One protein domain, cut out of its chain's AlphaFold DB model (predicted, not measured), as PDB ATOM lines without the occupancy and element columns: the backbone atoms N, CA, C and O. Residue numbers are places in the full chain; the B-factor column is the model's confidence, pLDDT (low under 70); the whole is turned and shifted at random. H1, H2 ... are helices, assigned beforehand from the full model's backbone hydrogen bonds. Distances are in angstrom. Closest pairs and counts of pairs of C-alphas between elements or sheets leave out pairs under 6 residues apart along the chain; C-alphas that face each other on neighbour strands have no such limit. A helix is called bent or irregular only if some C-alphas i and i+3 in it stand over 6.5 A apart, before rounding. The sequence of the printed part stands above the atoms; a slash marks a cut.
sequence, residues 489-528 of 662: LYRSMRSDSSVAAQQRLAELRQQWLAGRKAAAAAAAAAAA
ATOM      1  N   LEU A 489     148.626 132.054 144.427       73.56
ATOM      2  CA  LEU A 489     149.864 132.137 143.637       73.56
ATOM      3  C   LEU A 489     150.563 133.496 143.810       73.56
ATOM      4  O   LEU A 489     151.764 133.542 144.056       73.56
ATOM      5  N   TYR A 490     149.816 134.605 143.782       72.75
ATOM      6  CA  TYR A 490     150.355 135.953 144.015       72.75
ATOM      7  C   TYR A 490     150.860 136.161 145.455       72.75
ATOM      8  O   TYR A 490     151.730 137.000 145.682       72.75
ATOM      9  N   ARG A 491     150.347 135.412 146.444       73.56
ATOM     10  CA  ARG A 491     150.918 135.388 147.802       73.56
ATOM     11  C   ARG A 491     152.233 134.605 147.832       73.56
ATOM     12  O   ARG A 491     153.224 135.151 148.299       73.56
ATOM     13  N   SER A 492     152.250 133.391 147.283       77.31
ATOM     14  CA  SER A 492     153.438 132.524 147.234       77.31
ATOM     15  C   SER A 492     154.615 133.179 146.489       77.31
ATOM     16  O   SER A 492     155.701 133.299 147.051       77.31
ATOM     17  N   MET A 493     154.376 133.744 145.299       78.25
ATOM     18  CA  MET A 493     155.389 134.483 144.521       78.25
ATOM     19  C   MET A 493     155.782 135.846 145.124       78.25
ATOM     20  O   MET A 493     156.660 136.512 144.588       78.25
ATOM     21  N   ARG A 494     155.127 136.301 146.205       72.31
ATOM     22  CA  ARG A 494     155.504 137.522 146.940       72.31
ATOM     23  C   ARG A 494     156.341 137.223 148.191       72.31
ATOM     24  O   ARG A 494     157.034 138.116 148.665       72.31
ATOM     25  N   SER A 495     156.264 136.005 148.724       79.00
ATOM     26  CA  SER A 495     157.184 135.498 149.755       79.00
ATOM     27  C   SER A 495     158.491 134.950 149.173       79.00
ATOM     28  O   SER A 495     159.497 134.929 149.874       79.00
ATOM     29  N   ASP A 496     158.486 134.524 147.909       83.75
ATOM     30  CA  ASP A 496     159.687 134.119 147.180       83.75
ATOM     31  C   ASP A 496     160.503 135.361 146.772       83.75
ATOM     32  O   ASP A 496     160.018 136.234 146.051       83.75
ATOM     33  N   SER A 497     161.737 135.462 147.271       83.25
ATOM     34  CA  SER A 497     162.642 136.584 147.003       83.25
ATOM     35  C   SER A 497     163.458 136.424 145.715       83.25
ATOM     36  O   SER A 497     164.154 137.367 145.330       83.25
ATOM     37  N   SER A 498     163.381 135.277 145.033       94.62
ATOM     38  CA  SER A 498     164.191 134.982 143.850       94.62
ATOM     39  C   SER A 498     163.913 135.939 142.686       94.62
ATOM     40  O   SER A 498     162.783 136.360 142.429       94.62
ATOM     41  N   VAL A 499     164.963 136.257 141.923       87.12
ATOM     42  CA  VAL A 499     164.875 137.155 140.756       87.12
ATOM     43  C   VAL A 499     163.871 136.623 139.721       87.12
ATOM     44  O   VAL A 499     163.115 137.400 139.144       87.12
ATOM     45  N   ALA A 500     163.783 135.300 139.553       86.88
ATOM     46  CA  ALA A 500     162.818 134.655 138.661       86.88
ATOM     47  C   ALA A 500     161.355 134.833 139.119       86.88
ATOM     48  O   ALA A 500     160.480 135.081 138.286       86.88
ATOM     49  N   ALA A 501     161.076 134.756 140.428       85.19
ATOM     50  CA  ALA A 501     159.747 135.051 140.967       85.19
ATOM     51  C   ALA A 501     159.388 136.535 140.785       85.19
ATOM     52  O   ALA A 501     158.288 136.850 140.326       85.19
ATOM     53  N   GLN A 502     160.332 137.446 141.048       88.75
ATOM     54  CA  GLN A 502     160.136 138.885 140.843       88.75
ATOM     55  C   GLN A 502     159.897 139.244 139.367       88.75
ATOM     56  O   GLN A 502     159.013 140.053 139.073       88.75
ATOM     57  N   GLN A 503     160.616 138.612 138.433       94.25
ATOM     58  CA  GLN A 503     160.426 138.815 136.997       94.25
ATOM     59  C   GLN A 503     159.038 138.337 136.537       94.25
ATOM     60  O   GLN A 503     158.293 139.118 135.943       94.25
ATOM     61  N   ARG A 504     158.621 137.114 136.902       93.19
ATOM     62  CA  ARG A 504     157.258 136.620 136.617       93.19
ATOM     63  C   ARG A 504     156.172 137.504 137.239       93.19
ATOM     64  O   ARG A 504     155.118 137.712 136.640       93.19
ATOM     65  N   LEU A 505     156.422 138.067 138.422       92.19
ATOM     66  CA  LEU A 505     155.510 139.010 139.073       92.19
ATOM     67  C   LEU A 505     155.394 140.337 138.297       92.19
ATOM     68  O   LEU A 505     154.318 140.939 138.280       92.19
ATOM     69  N   ALA A 506     156.469 140.793 137.646       90.81
ATOM     70  CA  ALA A 506     156.454 141.960 136.765       90.81
ATOM     71  C   ALA A 506     155.710 141.675 135.446       90.81
ATOM     72  O   ALA A 506     154.849 142.464 135.055       90.81
ATOM     73  N   GLU A 507     155.963 140.525 134.816       93.19
ATOM     74  CA  GLU A 507     155.276 140.067 133.598       93.19
ATOM     75  C   GLU A 507     153.755 139.961 133.819       93.19
ATOM     76  O   GLU A 507     152.972 140.560 133.078       93.19
ATOM     77  N   LEU A 508     153.317 139.308 134.904       94.06
ATOM     78  CA  LEU A 508     151.897 139.203 135.271       94.06
ATOM     79  C   LEU A 508     151.249 140.569 135.558       94.06
ATOM     80  O   LEU A 508     150.075 140.777 135.244       94.06
ATOM     81  N   ARG A 509     151.996 141.533 136.118       94.31
ATOM     82  CA  ARG A 509     151.510 142.915 136.295       94.31
ATOM     83  C   ARG A 509     151.337 143.630 134.958       94.31
ATOM     84  O   ARG A 509     150.327 144.307 134.783       94.31
ATOM     85  N   GLN A 510     152.267 143.470 134.015       93.19
ATOM     86  CA  GLN A 510     152.130 144.046 132.674       93.19
ATOM     87  C   GLN A 510     150.939 143.438 131.922       93.19
ATOM     88  O   GLN A 510     150.131 144.186 131.377       93.19
ATOM     89  N   GLN A 511     150.759 142.113 131.975       95.44
ATOM     90  CA  GLN A 511     149.601 141.426 131.387       95.44
ATOM     91  C   GLN A 511     148.270 141.913 131.989       95.44
ATOM     92  O   GLN A 511     147.330 142.209 131.252       95.44
ATOM     93  N   TRP A 512     148.190 142.082 133.314       93.19
ATOM     94  CA  TRP A 512     146.993 142.621 133.974       93.19
ATOM     95  C   TRP A 512     146.703 144.081 133.589       93.19
ATOM     96  O   TRP A 512     145.549 144.444 133.353       93.19
ATOM     97  N   LEU A 513     147.737 144.922 133.476       93.75
ATOM     98  CA  LEU A 513     147.595 146.306 133.013       93.75
ATOM     99  C   LEU A 513     147.172 146.380 131.538       93.75
ATOM    100  O   LEU A 513     146.322 147.202 131.199       93.75
ATOM    101  N   ALA A 514     147.699 145.504 130.677       91.19
ATOM    102  CA  ALA A 514     147.267 145.377 129.286       91.19
ATOM    103  C   ALA A 514     145.793 144.944 129.195       91.19
ATOM    104  O   ALA A 514     145.012 145.590 128.500       91.19
ATOM    105  N   GLY A 515     145.380 143.943 129.981       94.88
ATOM    106  CA  GLY A 515     143.980 143.521 130.085       94.88
ATOM    107  C   GLY A 515     143.045 144.641 130.555       94.88
ATOM    108  O   GLY A 515     141.967 144.821 129.993       94.88
ATOM    109  N   ARG A 516     143.469 145.468 131.525       93.38
ATOM    110  CA  ARG A 516     142.702 146.656 131.941       93.38
ATOM    111  C   ARG A 516     142.622 147.734 130.860       93.38
ATOM    112  O   ARG A 516     141.563 148.340 130.722       93.38
ATOM    113  N   LYS A 517     143.691 147.966 130.088       92.12
ATOM    114  CA  LYS A 517     143.663 148.885 128.936       92.12
ATOM    115  C   LYS A 517     142.713 148.383 127.844       92.12
ATOM    116  O   LYS A 517     141.901 149.164 127.361       92.12
ATOM    117  N   ALA A 518     142.746 147.089 127.524       90.19
ATOM    118  CA  ALA A 518     141.829 146.472 126.565       90.19
ATOM    119  C   ALA A 518     140.361 146.563 127.021       90.19
ATOM    120  O   ALA A 518     139.500 146.952 126.237       90.19
ATOM    121  N   ALA A 519     140.073 146.295 128.301       87.75
ATOM    122  CA  ALA A 519     138.727 146.438 128.858       87.75
ATOM    123  C   ALA A 519     138.227 147.897 128.843       87.75
ATOM    124  O   ALA A 519     137.062 148.142 128.535       87.75
ATOM    125  N   ALA A 520     139.100 148.872 129.127       88.38
ATOM    126  CA  ALA A 520     138.762 150.292 129.035       88.38
ATOM    127  C   ALA A 520     138.502 150.735 127.582       88.38
ATOM    128  O   ALA A 520     137.531 151.443 127.329       88.38
ATOM    129  N   ALA A 521     139.312 150.271 126.625       90.19
ATOM    130  CA  ALA A 521     139.100 150.521 125.200       90.19
ATOM    131  C   ALA A 521     137.788 149.898 124.689       90.19
ATOM    132  O   ALA A 521     137.042 150.555 123.968       90.19
ATOM    133  N   ALA A 522     137.457 148.673 125.114       90.12
ATOM    134  CA  ALA A 522     136.185 148.030 124.783       90.12
ATOM    135  C   ALA A 522     134.976 148.786 125.368       90.12
ATOM    136  O   ALA A 522     133.974 148.966 124.679       90.12
ATOM    137  N   ALA A 523     135.079 149.288 126.604       87.00
ATOM    138  CA  ALA A 523     134.040 150.122 127.211       87.00
ATOM    139  C   ALA A 523     133.869 151.470 126.482       87.00
ATOM    140  O   ALA A 523     132.742 151.903 126.253       87.00
ATOM    141  N   ALA A 524     134.969 152.107 126.063       89.44
ATOM    142  CA  ALA A 524     134.932 153.332 125.266       89.44
ATOM    143  C   ALA A 524     134.310 153.098 123.875       89.44
ATOM    144  O   ALA A 524     133.472 153.884 123.440       89.44
ATOM    145  N   ALA A 525     134.651 151.990 123.207       91.31
ATOM    146  CA  ALA A 525     134.052 151.602 121.931       91.31
ATOM    147  C   ALA A 525     132.544 151.320 122.059       91.31
ATOM    148  O   ALA A 525     131.764 151.765 121.220       91.31
ATOM    149  N   ALA A 526     132.112 150.652 123.135       88.25
ATOM    150  CA  ALA A 526     130.693 150.429 123.418       88.25
ATOM    151  C   ALA A 526     129.934 151.744 123.684       88.25
ATOM    152  O   ALA A 526     128.821 151.919 123.190       88.25
ATOM    153  N   ALA A 527     130.541 152.693 124.405       87.19
ATOM    154  CA  ALA A 527     129.963 154.020 124.623       87.19
ATOM    155  C   ALA A 527     129.856 154.834 123.317       87.19
ATOM    156  O   ALA A 527     128.826 155.456 123.067       87.19
ATOM    157  N   ALA A 528     130.876 154.781 122.453       88.12
ATOM    158  CA  ALA A 528     130.848 155.418 121.137       88.12
ATOM    159  C   ALA A 528     129.772 154.805 120.219       88.12
ATOM    160  O   ALA A 528     129.035 155.539 119.563       88.12
TER     161      ALA A 528
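This is residues 489 to 528 of the 662 residues of an uncharacterized protein of Scenedesmus sp. NREL 46B-D3 (UniProt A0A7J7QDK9). One long straight helix, H2, makes the length of this domain, and a short helix, H1, folds back over its first turns as the small arm of a lopsided helical hairpin. Most of H2, residues 509 to 528, sticks out beyond H1 as a bare shaft. The printed part has 40 residues with two named helices, H1 then H2, and no named strand; the class is all helix. The whole is extended, with a radius of gyration of the C-alphas of 14.5 A, and its C-alphas span 45 by 15 by 8 A, a rod.

H2 is the longest helix, residues 499 to 528, and measures 43.3 A from first to last C-alpha. It begins at C-alpha 499 at (164.875, 137.155, 140.756) and ends at C-alpha 528 at (130.848, 155.418, 121.137). H1 is residues 489 to 495, 10.1 A from first to last C-alpha, beginning at C-alpha 489 at (149.864, 132.137, 143.637).

H2 touches H1 with residues 501 to 505 alone; the closest C-alphas of the two are those of Met 493 and Ala 501, 5.7 A apart. Their lines stand at a steep tilt of 42 degrees, and they run opposite ways. The two form a helical hairpin, joined by a tight link of 3 residues. In H2 every O i to N i+4 pair is within hydrogen-bond range, and in H1 2 of 3 are. Neither helix is bent.

The two C-alphas farthest apart are those of Ser 498 and Ala 528, 45.2 A. Residues 495 to 500 and residues 509 to 528 stand free. The printed part has no cut. The mean pLDDT of the printed part is 87.8, with 75 for H1 and 91 for H2, and no printed residue is under 70.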